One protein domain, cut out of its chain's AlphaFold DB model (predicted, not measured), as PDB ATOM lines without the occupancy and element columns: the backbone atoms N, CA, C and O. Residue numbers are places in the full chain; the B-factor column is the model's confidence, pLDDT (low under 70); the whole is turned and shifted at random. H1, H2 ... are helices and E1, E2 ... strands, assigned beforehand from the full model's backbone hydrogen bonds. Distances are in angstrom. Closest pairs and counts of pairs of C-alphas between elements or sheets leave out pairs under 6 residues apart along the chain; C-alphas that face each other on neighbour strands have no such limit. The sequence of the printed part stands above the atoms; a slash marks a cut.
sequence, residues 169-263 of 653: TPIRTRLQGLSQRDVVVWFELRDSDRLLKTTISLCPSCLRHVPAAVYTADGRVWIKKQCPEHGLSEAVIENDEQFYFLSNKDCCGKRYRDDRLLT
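AT A GLANCE: This is residues 169 to 263 of the 653 residues of a protein of Roseiconus nitratireducens (UniProt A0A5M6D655). A strongly twisted sheet of four antiparallel strands has two short helices, H1 and H2, over one face. After E4 a long unnamed stretch, residues 239 to 263, folds back past the edge strand E1. The 95 printed residues give H1 H2 E1 E2 E3 E4, with sheet order E1 E2 E3 E4: mixed class, compact, radius of gyration of the C-alphas 12.6 A, spans 34 by 25 by 23 A.

HOW THE PARTS SIT: H1, residues 169 to 177, lies over E1, residues 194 to 202, along the strands; closest C-alphas Leu 175 and Thr 198, 6.5 A. H2, residues 180 to 186, on the same face, runs across the strands over E2, residues 209 to 217; closest C-alphas Val 183 and Ala 213, 7.1 A: two layers, helices on one face. With E3, residues 220 to 227, and E4, residues 231 to 238, the strands form a meander, each the antiparallel neighbour of the one before. Within hydrogen-bond range are N 199 and O 212, 2.9 A; N 222 and O 215, 2.9 A; N 225 and O 233, 2.8 A; and every O i to N i+4 pair of H1 and H2.

IN THESE COORDINATES: H1 begins at C-alpha 169 (18.317, -38.406, -10.078); E4 ends at C-alpha 238 (12.383, -12.535, -5.136). E2 is 24.1 A long; E1 bends by 67 degrees at residue 199.

THE WHOLE: The farthest C-alphas, Glu 229 and Thr 263, are 36.9 A apart. The printed part has no cut; no link is long; no printed residue is under 70 in pLDDT.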
ATOM      1  N   THR A 169      17.703 -38.129  -8.776       82.19
ATOM      2  CA  THR A 169      18.317 -38.406 -10.078       82.19
ATOM      3  C   THR A 169      17.332 -38.446 -11.257       82.19
ATOM      4  O   THR A 169      17.603 -37.740 -12.224       82.19
ATOM      5  N   PRO A 170      16.183 -39.157 -11.252       86.44
ATOM      6  CA  PRO A 170      15.289 -39.191 -12.414       86.44
ATOM      7  C   PRO A 170      14.637 -37.833 -12.704       86.44
ATOM      8  O   PRO A 170      14.465 -37.472 -13.870       86.44
ATOM      9  N   ILE A 171      14.330 -37.044 -11.663       90.25
ATOM     10  CA  ILE A 171      13.820 -35.673 -11.821       90.25
ATOM     11  C   ILE A 171      14.917 -34.790 -12.431       90.25
ATOM     12  O   ILE A 171      14.673 -34.116 -13.431       90.25
ATOM     13  N   ARG A 172      16.141 -34.854 -11.888       88.62
ATOM     14  CA  ARG A 172      17.317 -34.123 -12.384       88.62
ATOM     15  C   ARG A 172      17.633 -34.451 -13.844       88.62
ATOM     16  O   ARG A 172      17.708 -33.540 -14.664       88.62
ATOM     17  N   THR A 173      17.769 -35.732 -14.185       89.00
ATOM     18  CA  THR A 173      18.060 -36.201 -15.549       89.00
ATOM     19  C   THR A 173      16.984 -35.738 -16.526       89.00
ATOM     20  O   THR A 173      17.309 -35.226 -17.598       89.00
ATOM     21  N   ARG A 174      15.699 -35.814 -16.139       91.44
ATOM     22  CA  ARG A 174      14.598 -35.266 -16.941       91.44
ATOM     23  C   ARG A 174      14.750 -33.757 -17.146       91.44
ATOM     24  O   ARG A 174      14.704 -33.316 -18.286       91.44
ATOM     25  N   LEU A 175      14.981 -32.977 -16.085       94.31
ATOM     26  CA  LEU A 175      15.168 -31.518 -16.153       94.31
ATOM     27  C   LEU A 175      16.384 -31.082 -16.988       94.31
ATOM     28  O   LEU A 175      16.347 -30.011 -17.597       94.31
ATOM     29  N   GLN A 176      17.448 -31.887 -17.009       92.50
ATOM     30  CA  GLN A 176      18.661 -31.649 -17.797       92.50
ATOM     31  C   GLN A 176      18.480 -32.003 -19.284       92.50
ATOM     32  O   GLN A 176      19.039 -31.323 -20.154       92.50
ATOM     33  N   GLY A 177      17.655 -33.010 -19.584       93.12
ATOM     34  CA  GLY A 177      17.310 -33.414 -20.950       93.12
ATOM     35  C   GLY A 177      16.431 -32.415 -21.715       93.12
ATOM     36  O   GLY A 177      16.520 -32.360 -22.937       93.12
ATOM     37  N   LEU A 178      15.626 -31.594 -21.027       94.94
ATOM     38  CA  LEU A 178      14.734 -30.608 -21.665       94.94
ATOM     39  C   LEU A 178      15.499 -29.582 -22.518       94.94
ATOM     40  O   LEU A 178      16.578 -29.117 -22.138       94.94
ATOM     41  N   SER A 179      14.910 -29.146 -23.631       96.00
ATOM     42  CA  SER A 179      15.259 -27.871 -24.265       96.00
ATOM     43  C   SER A 179      14.551 -26.701 -23.566       96.00
ATOM     44  O   SER A 179      13.594 -26.885 -22.812       96.00
ATOM     45  N   GLN A 180      14.975 -25.467 -23.860       95.62
ATOM     46  CA  GLN A 180      14.298 -24.265 -23.357       95.62
ATOM     47  C   GLN A 180      12.816 -24.225 -23.766       95.62
ATOM     48  O   GLN A 180      11.975 -23.803 -22.975       95.62
ATOM     49  N   ARG A 181      12.493 -24.697 -24.979       95.56
ATOM     50  CA  ARG A 181      11.118 -24.758 -25.486       95.56
ATOM     51  C   ARG A 181      10.274 -25.742 -24.679       95.56
ATOM     52  O   ARG A 181       9.141 -25.421 -24.345       95.56
ATOM     53  N   ASP A 182      10.836 -26.894 -24.320       96.81
ATOM     54  CA  ASP A 182      10.118 -27.908 -23.543       96.81
ATOM     55  C   ASP A 182       9.841 -27.425 -22.116       96.81
ATOM     56  O   ASP A 182       8.775 -27.702 -21.581       96.81
ATOM     57  N   VAL A 183      10.754 -26.649 -21.514       97.25
ATOM     58  CA  VAL A 183      10.499 -25.985 -20.221       97.25
ATOM     59  C   VAL A 183       9.384 -24.944 -20.347       97.25
ATOM     60  O   VAL A 183       8.464 -24.954 -19.538       97.25
ATOM     61  N   VAL A 184       9.436 -24.067 -21.356       96.88
ATOM     62  CA  VAL A 184       8.407 -23.031 -21.575       96.88
ATOM     63  C   VAL A 184       7.021 -23.651 -21.774       96.88
ATOM     64  O   VAL A 184       6.064 -23.205 -21.150       96.88
ATOM     65  N   VAL A 185       6.921 -24.719 -22.572       96.56
ATOM     66  CA  VAL A 185       5.660 -25.438 -22.813       96.56
ATOM     67  C   VAL A 185       5.195 -26.204 -21.570       96.56
ATOM     68  O   VAL A 185       4.030 -26.100 -21.201       96.56
ATOM     69  N   TRP A 186       6.075 -26.963 -20.907       96.31
ATOM     70  CA  TRP A 186       5.685 -27.819 -19.777       96.31
ATOM     71  C   TRP A 186       5.330 -27.018 -18.513       96.31
ATOM     72  O   TRP A 186       4.486 -27.450 -17.736       96.31
ATOM     73  N   PHE A 187       5.926 -25.840 -18.319       97.56
ATOM     74  CA  PHE A 187       5.601 -24.938 -17.210       97.56
ATOM     75  C   PHE A 187       4.694 -23.770 -17.627       97.56
ATOM     76  O   PHE A 187       4.609 -22.791 -16.888       97.56
ATOM     77  N   GLU A 188       4.022 -23.841 -18.781       97.25
ATOM     78  CA  GLU A 188       3.055 -22.828 -19.246       97.25
ATOM     79  C   GLU A 188       3.572 -21.383 -19.058       97.25
ATOM     80  O   GLU A 188       2.928 -20.540 -18.429       97.25
ATOM     81  N   LEU A 189       4.811 -21.125 -19.490       97.00
ATOM     82  CA  LEU A 189       5.445 -19.807 -19.394       97.00
ATOM     83  C   LEU A 189       5.030 -18.946 -20.595       97.00
ATOM     84  O   LEU A 189       4.906 -19.453 -21.711       97.00
ATOM     85  N   ARG A 190       4.823 -17.645 -20.381       95.12
ATOM     86  CA  ARG A 190       4.481 -16.689 -21.449       95.12
ATOM     87  C   ARG A 190       5.720 -16.408 -22.307       95.12
ATOM     88  O   ARG A 190       6.837 -16.461 -21.803       95.12
ATOM     89  N   ASP A 191       5.555 -15.987 -23.561       88.88
ATOM     90  CA  ASP A 191       6.698 -15.593 -24.413       88.88
ATOM     91  C   ASP A 191       7.480 -14.378 -23.864       88.88
ATOM     92  O   ASP A 191       8.653 -14.180 -24.185       88.88
ATOM     93  N   SER A 192       6.847 -13.577 -22.999       93.56
ATOM     94  CA  SER A 192       7.477 -12.498 -22.226       93.56
ATOM     95  C   SER A 192       8.329 -12.984 -21.046       93.56
ATOM     96  O   SER A 192       9.129 -12.215 -20.514       93.56
ATOM     97  N   ASP A 193       8.138 -14.227 -20.598       96.94
ATOM     98  CA  ASP A 193       8.719 -14.750 -19.365       96.94
ATOM     99  C   ASP A 193      10.132 -15.274 -19.614       96.94
ATOM    100  O   ASP A 193      10.389 -16.207 -20.382       96.94
ATOM    101  N   ARG A 194      11.101 -14.677 -18.927       95.94
ATOM    102  CA  ARG A 194      12.516 -14.940 -19.163       95.94
ATOM    103  C   ARG A 194      13.013 -16.005 -18.187       95.94
ATOM    104  O   ARG A 194      13.486 -15.697 -17.091       95.94
ATOM    105  N   LEU A 195      12.890 -17.265 -18.612       97.69
ATOM    106  CA  LEU A 195      13.445 -18.451 -17.944       97.69
ATOM    107  C   LEU A 195      14.926 -18.251 -17.581       97.69
ATOM    108  O   LEU A 195      15.706 -17.806 -18.425       97.69
ATOM    109  N   LEU A 196      15.300 -18.612 -16.347       97.44
ATOM    110  CA  LEU A 196      16.670 -18.543 -15.823       97.44
ATOM    111  C   LEU A 196      17.302 -19.937 -15.683       97.44
ATOM    112  O   LEU A 196      18.365 -20.199 -16.251       97.44
ATOM    113  N   LYS A 197      16.644 -20.840 -14.943       97.25
ATOM    114  CA  LYS A 197      17.069 -22.236 -14.732       97.25
ATOM    115  C   LYS A 197      15.880 -23.162 -14.460       97.25
ATOM    116  O   LYS A 197      14.805 -22.700 -14.089       97.25
ATOM    117  N   THR A 198      16.083 -24.469 -14.580       98.06
ATOM    118  CA  THR A 198      15.261 -25.477 -13.890       98.06
ATOM    119  C   THR A 198      15.949 -25.960 -12.615       98.06
ATOM    120  O   THR A 198      17.174 -25.932 -12.521       98.06
ATOM    121  N   THR A 199      15.161 -26.408 -11.639       96.38
ATOM    122  CA  THR A 199      15.620 -26.981 -10.361       96.38
ATOM    123  C   THR A 199      14.595 -27.994  -9.836       96.38
ATOM    124  O   THR A 199      13.512 -28.148 -10.407       96.38
ATOM    125  N   ILE A 200      14.915 -28.681  -8.742       95.38
ATOM    126  CA  ILE A 200      13.974 -29.525  -8.001       95.38
ATOM    127  C   ILE A 200      13.395 -28.711  -6.839       95.38
ATOM    128  O   ILE A 200      14.101 -27.952  -6.173       95.38
ATOM    129  N   SER A 201      12.093 -28.860  -6.609       96.44
ATOM    130  CA  SER A 201      11.343 -28.181  -5.551       96.44
ATOM    131  C   SER A 201      10.419 -29.159  -4.817       96.44
ATOM    132  O   SER A 201      10.386 -30.342  -5.146       96.44
ATOM    133  N   LEU A 202       9.649 -28.679  -3.839       94.94
ATOM    134  CA  LEU A 202       8.595 -29.450  -3.168       94.94
ATOM    135  C   LEU A 202       7.208 -29.043  -3.677       94.94
ATOM    136  O   LEU A 202       6.951 -27.860  -3.918       94.94
ATOM    137  N   CYS A 203       6.304 -30.015  -3.799       95.81
ATOM    138  CA  CYS A 203       4.877 -29.756  -3.967       95.81
ATOM    139  C   CYS A 203       4.309 -29.146  -2.670       95.81
ATOM    140  O   CYS A 203       4.482 -29.759  -1.616       95.81
ATOM    141  N   PRO A 204       3.597 -28.002  -2.701       94.62
ATOM    142  CA  PRO A 204       3.048 -27.396  -1.487       94.62
ATOM    143  C   PRO A 204       1.914 -28.215  -0.842       94.62
ATOM    144  O   PRO A 204       1.598 -27.976   0.319       94.62
ATOM    145  N   SER A 205       1.317 -29.170  -1.568       94.19
ATOM    146  CA  SER A 205       0.196 -29.997  -1.091       94.19
ATOM    147  C   SER A 205       0.626 -31.349  -0.511       94.19
ATOM    148  O   SER A 205       0.153 -31.723   0.555       94.19
ATOM    149  N   CYS A 206       1.516 -32.088  -1.191       93.19
ATOM    150  CA  CYS A 206       1.928 -33.443  -0.784       93.19
ATOM    151  C   CYS A 206       3.418 -33.586  -0.429       93.19
ATOM    152  O   CYS A 206       3.888 -34.702  -0.214       93.19
ATOM    153  N   LEU A 207       4.180 -32.484  -0.417       91.88
ATOM    154  CA  LEU A 207       5.619 -32.423  -0.101       91.88
ATOM    155  C   LEU A 207       6.534 -33.358  -0.927       91.88
ATOM    156  O   LEU A 207       7.725 -33.456  -0.649       91.88
ATOM    157  N   ARG A 208       6.030 -34.008  -1.987       90.81
ATOM    158  CA  ARG A 208       6.850 -34.764  -2.949       90.81
ATOM    159  C   ARG A 208       7.844 -33.835  -3.651       90.81
ATOM    160  O   ARG A 208       7.486 -32.712  -4.018       90.81
ATOM    161  N   HIS A 209       9.051 -34.338  -3.911       92.44
ATOM    162  CA  HIS A 209      10.006 -33.690  -4.809       92.44
ATOM    163  C   HIS A 209       9.439 -33.593  -6.236       92.44
ATOM    164  O   HIS A 209       9.003 -34.585  -6.820       92.44
ATOM    165  N   VAL A 210       9.438 -32.389  -6.803       95.25
ATOM    166  CA  VAL A 210       8.834 -32.066  -8.103       95.25
ATOM    167  C   VAL A 210       9.789 -31.257  -8.984       95.25
ATOM    168  O   VAL A 210      10.578 -30.458  -8.471       95.25
ATOM    169  N   PRO A 211       9.720 -31.422 -10.315       97.44
ATOM    170  CA  PRO A 211      10.426 -30.558 -11.252       97.44
ATOM    171  C   PRO A 211       9.868 -29.126 -11.195       97.44
ATOM    172  O   PRO A 211       8.652 -28.925 -11.105       97.44
ATOM    173  N   ALA A 212      10.755 -28.134 -11.278       98.31
ATOM    174  CA  ALA A 212      10.405 -26.718 -11.250       98.31
ATOM    175  C   ALA A 212      11.220 -25.877 -12.248       98.31
ATOM    176  O   ALA A 212      12.376 -26.184 -12.557       98.31
ATOM    177  N   ALA A 213      10.621 -24.782 -12.709       98.44
ATOM    178  CA  ALA A 213      11.248 -23.744 -13.518       98.44
ATOM    179  C   ALA A 213      11.333 -22.436 -12.719       98.44
ATOM    180  O   ALA A 213      10.349 -22.003 -12.119       98.44
ATOM    181  N   VAL A 214      12.507 -21.803 -12.728       98.44
ATOM    182  CA  VAL A 214      12.755 -20.483 -12.137       98.44
ATOM    183  C   VAL A 214      12.924 -19.472 -13.263       98.44
ATOM    184  O   VAL A 214      13.774 -19.646 -14.143       98.44
ATOM    185  N   TYR A 215      12.118 -18.415 -13.247       98.19
ATOM    186  CA  TYR A 215      12.025 -17.452 -14.341       98.19
ATOM    187  C   TYR A 215      11.798 -16.025 -13.835       98.19
ATOM    188  O   TYR A 215      11.425 -15.811 -12.683       98.19
ATOM    189  N   THR A 216      12.038 -15.046 -14.707       98.06
ATOM    190  CA  THR A 216      11.739 -13.632 -14.441       98.06
ATOM    191  C   THR A 216      10.510 -13.173 -15.205       98.06
ATOM    192  O   THR A 216      10.361 -13.482 -16.389       98.06
ATOM    193  N   ALA A 217       9.644 -12.442 -14.512       97.31
ATOM    194  CA  ALA A 217       8.413 -11.874 -15.038       97.31
ATOM    195  C   ALA A 217       8.018 -10.648 -14.212       97.31
ATOM    196  O   ALA A 217       8.096 -10.675 -12.981       97.31
ATOM    197  N   ASP A 218       7.601  -9.581 -14.898       95.50
ATOM    198  CA  ASP A 218       7.069  -8.355 -14.286       95.50
ATOM    199  C   ASP A 218       8.012  -7.738 -13.221       95.50
ATOM    200  O   ASP A 218       7.590  -7.232 -12.183       95.50
ATOM    201  N   GLY A 219       9.327  -7.820 -13.481       96.25
ATOM    202  CA  GLY A 219      10.410  -7.336 -12.612       96.25
ATOM    203  C   GLY A 219      10.757  -8.238 -11.419       96.25
ATOM    204  O   GLY A 219      11.664  -7.908 -10.654       96.25
ATOM    205  N   ARG A 220      10.072  -9.376 -11.250       97.94
ATOM    206  CA  ARG A 220      10.252 -10.321 -10.134       97.94
ATOM    207  C   ARG A 220      10.819 -11.659 -10.608       97.94
ATOM    208  O   ARG A 220      10.837 -11.949 -11.805       97.94
ATOM    209  N   VAL A 221      11.246 -12.495  -9.661       98.38
ATOM    210  CA  VAL A 221      11.689 -13.877  -9.889       98.38
ATOM    211  C   VAL A 221      10.718 -14.860  -9.250       98.38
ATOM    212  O   VAL A 221      10.500 -14.846  -8.035       98.38
ATOM    213  N   TRP A 222      10.184 -15.745 -10.081       98.38
ATOM    214  CA  TRP A 222       9.147 -16.713  -9.752       98.38
ATOM    215  C   TRP A 222       9.690 -18.139  -9.824       98.38
ATOM    216  O   TRP A 222      10.660 -18.414 -10.539       98.38
ATOM    217  N   ILE A 223       9.039 -19.055  -9.110       98.44
ATOM    218  CA  ILE A 223       9.203 -20.497  -9.289       98.44
ATOM    219  C   ILE A 223       7.847 -21.138  -9.561       98.44
ATOM    220  O   ILE A 223       6.945 -21.056  -8.727       98.44
ATOM    221  N   LYS A 224       7.735 -21.817 -10.707       98.25
ATOM    222  CA  LYS A 224       6.579 -22.649 -11.056       98.25
ATOM    223  C   LYS A 224       6.969 -24.122 -11.028       98.25
ATOM    224  O   LYS A 224       8.073 -24.485 -11.436       98.25
ATOM    225  N   LYS A 225       6.082 -24.977 -10.525       98.00
ATOM    226  CA  LYS A 225       6.350 -26.390 -10.211       98.00
ATOM    227  C   LYS A 225       5.262 -27.277 -10.782       98.00
ATOM    228  O   LYS A 225       4.093 -26.933 -10.643       98.00
ATOM    229  N   GLN A 226       5.629 -28.443 -11.308       97.25
ATOM    230  CA  GLN A 226       4.667 -29.436 -11.782       97.25
ATOM    231  C   GLN A 226       4.603 -30.627 -10.822       97.25
ATOM    232  O   GLN A 226       5.485 -31.487 -10.817       97.25
ATOM    233  N   CYS A 227       3.516 -30.734 -10.062       96.38
ATOM    234  CA  CYS A 227       3.150 -31.978  -9.402       96.38
ATOM    235  C   CYS A 227       2.383 -32.889 -10.387       96.38
ATOM    236  O   CYS A 227       1.523 -32.389 -11.117       96.38
ATOM    237  N   PRO A 228       2.640 -34.214 -10.411       92.75
ATOM    238  CA  PRO A 228       1.813 -35.164 -11.162       92.75
ATOM    239  C   PRO A 228       0.372 -35.282 -10.641       92.75
ATOM    240  O   PRO A 228      -0.527 -35.586 -11.412       92.75
ATOM    241  N   GLU A 229       0.159 -35.041  -9.343       96.06
ATOM    242  CA  GLU A 229      -1.142 -35.179  -8.664       96.06
ATOM    243  C   GLU A 229      -1.868 -33.836  -8.514       96.06
ATOM    244  O   GLU A 229      -3.072 -33.750  -8.713       96.06
ATOM    245  N   HIS A 230      -1.123 -32.782  -8.167       96.88
ATOM    246  CA  HIS A 230      -1.668 -31.480  -7.761       96.88
ATOM    247  C   HIS A 230      -1.515 -30.389  -8.838       96.88
ATOM    248  O   HIS A 230      -1.771 -29.219  -8.572       96.88
ATOM    249  N   GLY A 231      -1.082 -30.755 -10.050       96.81
ATOM    250  CA  GLY A 231      -0.947 -29.824 -11.173       96.81
ATOM    251  C   GLY A 231       0.184 -28.802 -11.012       96.81
ATOM    252  O   GLY A 231       1.224 -29.086 -10.406       96.81
ATOM    253  N   LEU A 232      -0.009 -27.622 -11.607       97.38
ATOM    254  CA  LEU A 232       0.919 -26.496 -11.502       97.38
ATOM    255  C   LEU A 232       0.725 -25.729 -10.187       97.38
ATOM    256  O   LEU A 232      -0.393 -25.517  -9.728       97.38
ATOM    257  N   SER A 233       1.830 -25.275  -9.599       97.62
ATOM    258  CA  SER A 233       1.837 -24.374  -8.438       97.62
ATOM    259  C   SER A 233       2.954 -23.340  -8.560       97.62
ATOM    260  O   SER A 233       3.986 -23.619  -9.174       97.62
ATOM    261  N   GLU A 234       2.751 -22.153  -7.987       96.88
ATOM    262  CA  GLU A 234       3.611 -20.983  -8.186       96.88
ATOM    263  C   GLU A 234       3.882 -20.229  -6.876       96.88
ATOM    264  O   GLU A 234       3.047 -20.204  -5.970       96.88
ATOM    265  N   ALA A 235       5.063 -19.616  -6.777       97.62
ATOM    266  CA  ALA A 235       5.442 -18.714  -5.695       97.62
ATOM    267  C   ALA A 235       6.491 -17.695  -6.166       97.62
ATOM    268  O   ALA A 235       7.254 -17.958  -7.100       97.62
ATOM    269  N   VAL A 236       6.592 -16.558  -5.474       97.75
ATOM    270  CA  VAL A 236       7.697 -15.614  -5.671       97.75
ATOM    271  C   VAL A 236       8.920 -16.062  -4.859       97.75
ATOM    272  O   VAL A 236       8.820 -16.391  -3.672       97.75
ATOM    273  N   ILE A 237      10.095 -16.088  -5.496       96.81
ATOM    274  CA  ILE A 237      11.383 -16.227  -4.798       96.81
ATOM    275  C   ILE A 237      11.913 -14.844  -4.415       96.81
ATOM    276  O   ILE A 237      12.404 -14.673  -3.301       96.81
ATOM    277  N   GLU A 238      11.830 -13.875  -5.330       97.75
ATOM    278  CA  GLU A 238      12.383 -12.535  -5.136       97.75
ATOM    279  C   GLU A 238      11.543 -11.458  -5.847       97.75
ATOM    280  O   GLU A 238      11.351 -11.530  -7.056       97.75
ATOM    281  N   ASN A 239      11.054 -10.448  -5.118       97.62
ATOM    282  CA  ASN A 239      10.215  -9.365  -5.655       97.62
ATOM    283  C   ASN A 239      10.975  -8.316  -6.492       97.62
ATOM    284  O   ASN A 239      10.345  -7.414  -7.041       97.62
ATOM    285  N   ASP A 240      12.300  -8.414  -6.604       97.06
ATOM    286  CA  ASP A 240      13.107  -7.583  -7.503       97.06
ATOM    287  C   ASP A 240      14.246  -8.404  -8.106       97.06
ATOM    288  O   ASP A 240      15.198  -8.794  -7.421       97.06
ATOM    289  N   GLU A 241      14.168  -8.653  -9.410       95.94
ATOM    290  CA  GLU A 241      15.147  -9.467 -10.123       95.94
ATOM    291  C   GLU A 241      16.594  -8.961  -9.997       95.94
ATOM    292  O   GLU A 241      17.526  -9.747 -10.172       95.94
ATOM    293  N   GLN A 242      16.835  -7.685  -9.671       93.75
ATOM    294  CA  GLN A 242      18.189  -7.143  -9.477       93.75
ATOM    295  C   GLN A 242      18.909  -7.756  -8.260       93.75
ATOM    296  O   GLN A 242      20.135  -7.683  -8.172       93.75
ATOM    297  N   PHE A 243      18.164  -8.391  -7.349       94.38
ATOM    298  CA  PHE A 243      18.673  -9.018  -6.126       94.38
ATOM    299  C   PHE A 243      18.810 -10.544  -6.238       94.38
ATOM    300  O   PHE A 243      19.373 -11.175  -5.342       94.38
ATOM    301  N   TYR A 244      18.337 -11.152  -7.329       95.38
ATOM    302  CA  TYR A 244      18.470 -12.588  -7.565       95.38
ATOM    303  C   TYR A 244      19.728 -12.902  -8.375       95.38
ATOM    304  O   TYR A 244      19.937 -12.353  -9.456       95.38
ATOM    305  N   PHE A 245      20.537 -13.840  -7.884       93.75
ATOM    306  CA  PHE A 245      21.746 -14.307  -8.560       93.75
ATOM    307  C   PHE A 245      21.657 -15.802  -8.869       93.75
ATOM    308  O   PHE A 245      21.194 -16.592  -8.042       93.75
ATOM    309  N   LEU A 246      22.131 -16.187 -10.053       93.12
ATOM    310  CA  LEU A 246      22.380 -17.585 -10.412       93.12
ATOM    311  C   LEU A 246      23.731 -18.027  -9.838       93.12
ATOM    312  O   LEU A 246      24.602 -17.198  -9.565       93.12
ATOM    313  N   SER A 247      23.925 -19.327  -9.654       88.69
ATOM    314  CA  SER A 247      25.127 -19.887  -9.037       88.69
ATOM    315  C   SER A 247      25.940 -20.686 -10.050       88.69
ATOM    316  O   SER A 247      25.401 -21.505 -10.796       88.69
ATOM    317  N   ASN A 248      27.271 -20.553 -10.040       82.12
ATOM    318  CA  ASN A 248      28.116 -21.519 -10.755       82.12
ATOM    319  C   ASN A 248      28.124 -22.915 -10.093       82.12
ATOM    320  O   ASN A 248      28.733 -23.832 -10.636       82.12
ATOM    321  N   LYS A 249      27.436 -23.072  -8.952       79.12
ATOM    322  CA  LYS A 249      27.169 -24.341  -8.260       79.12
ATOM    323  C   LYS A 249      25.712 -24.827  -8.390       79.12
ATOM    324  O   LYS A 249      25.328 -25.738  -7.657       79.12
ATOM    325  N   ASP A 250      24.899 -24.218  -9.260       84.69
ATOM    326  CA  ASP A 250      23.590 -24.773  -9.646       84.69
ATOM    327  C   ASP A 250      23.813 -26.122 -10.352       84.69
ATOM    328  O   ASP A 250      24.586 -26.206 -11.309       84.69
ATOM    329  N   CYS A 251      23.169 -27.190  -9.879       82.94
ATOM    330  CA  CYS A 251      23.430 -28.561 -10.323       82.94
ATOM    331  C   CYS A 251      22.174 -29.442 -10.466       82.94
ATOM    332  O   CYS A 251      22.250 -30.471 -11.144       82.94
ATOM    333  N   CYS A 252      21.034 -29.061  -9.879       86.19
ATOM    334  CA  CYS A 252      19.816 -29.881  -9.769       86.19
ATOM    335  C   CYS A 252      18.921 -29.859 -11.019       86.19
ATOM    336  O   CYS A 252      17.990 -30.655 -11.133       86.19
ATOM    337  N   GLY A 253      19.217 -28.977 -11.970       88.81
ATOM    338  CA  GLY A 253      18.553 -28.892 -13.266       88.81
ATOM    339  C   GLY A 253      19.487 -28.314 -14.325       88.81
ATOM    340  O   GLY A 253      20.658 -28.695 -14.399       88.81
ATOM    341  N   LYS A 254      18.961 -27.418 -15.161       92.50
ATOM    342  CA  LYS A 254      19.649 -26.831 -16.318       92.50
ATOM    343  C   LYS A 254      19.537 -25.314 -16.300       92.50
ATOM    344  O   LYS A 254      18.442 -24.776 -16.154       92.50
ATOM    345  N   ARG A 255      20.668 -24.628 -16.463       93.75
ATOM    346  CA  ARG A 255      20.731 -23.166 -16.584       93.75
ATOM    347  C   ARG A 255      20.503 -22.752 -18.043       93.75
ATOM    348  O   ARG A 255      21.016 -23.401 -18.949       93.75
ATOM    349  N   TYR A 256      19.729 -21.688 -18.249       94.62
ATOM    350  CA  TYR A 256      19.353 -21.149 -19.567       94.62
ATOM    351  C   TYR A 256      19.810 -19.696 -19.785       94.62
ATOM    352  O   TYR A 256      19.680 -19.165 -20.886       94.62
ATOM    353  N   ARG A 257      20.341 -19.044 -18.744       91.31
ATOM    354  CA  ARG A 257      20.900 -17.687 -18.782       91.31
ATOM    355  C   ARG A 257      22.156 -17.602 -17.923       91.31
ATOM    356  O   ARG A 257      22.234 -18.251 -16.887       91.31
ATOM    357  N   ASP A 258      23.090 -16.744 -18.315       87.88
ATOM    358  CA  ASP A 258      24.304 -16.449 -17.543       87.88
ATOM    359  C   ASP A 258      24.308 -15.022 -16.957       87.88
ATOM    360  O   ASP A 258      25.300 -14.588 -16.369       87.88
ATOM    361  N   ASP A 259      23.202 -14.270 -17.073       87.31
ATOM    362  CA  ASP A 259      23.080 -12.974 -16.400       87.31
ATOM    363  C   ASP A 259      22.947 -13.146 -14.882       87.31
ATOM    364  O   ASP A 259      22.298 -14.071 -14.399       87.31
ATOM    365  N   ARG A 260      23.600 -12.255 -14.122       88.06
ATOM    366  CA  ARG A 260      23.712 -12.340 -12.650       88.06
ATOM    367  C   ARG A 260      24.239 -13.699 -12.146       88.06
ATOM    368  O   ARG A 260      23.975 -14.082 -11.009       88.06
ATOM    369  N   LEU A 261      25.035 -14.406 -12.953       89.62
ATOM    370  CA  LEU A 261      25.792 -15.574 -12.509       89.62
ATOM    371  C   LEU A 261      26.906 -15.152 -11.539       89.62
ATOM    372  O   LEU A 261      27.837 -14.441 -11.921       89.62
ATOM    373  N   LEU A 262      26.834 -15.609 -10.288       84.94
ATOM    374  CA  LEU A 262      27.902 -15.437  -9.310       84.94
ATOM    375  C   LEU A 262      28.847 -16.645  -9.343       84.94
ATOM    376  O   LEU A 262      28.471 -17.766  -8.992       84.94
ATOM    377  N   THR A 263      30.092 -16.396  -9.745       76.56
ATOM    378  CA  THR A 263      31.156 -17.405  -9.777       76.56
ATOM    379  C   THR A 263      31.869 -17.480  -8.432       76.56
ATOM    380  O   THR A 263      32.670 -16.609  -8.093       76.56
TER     381      THR A 263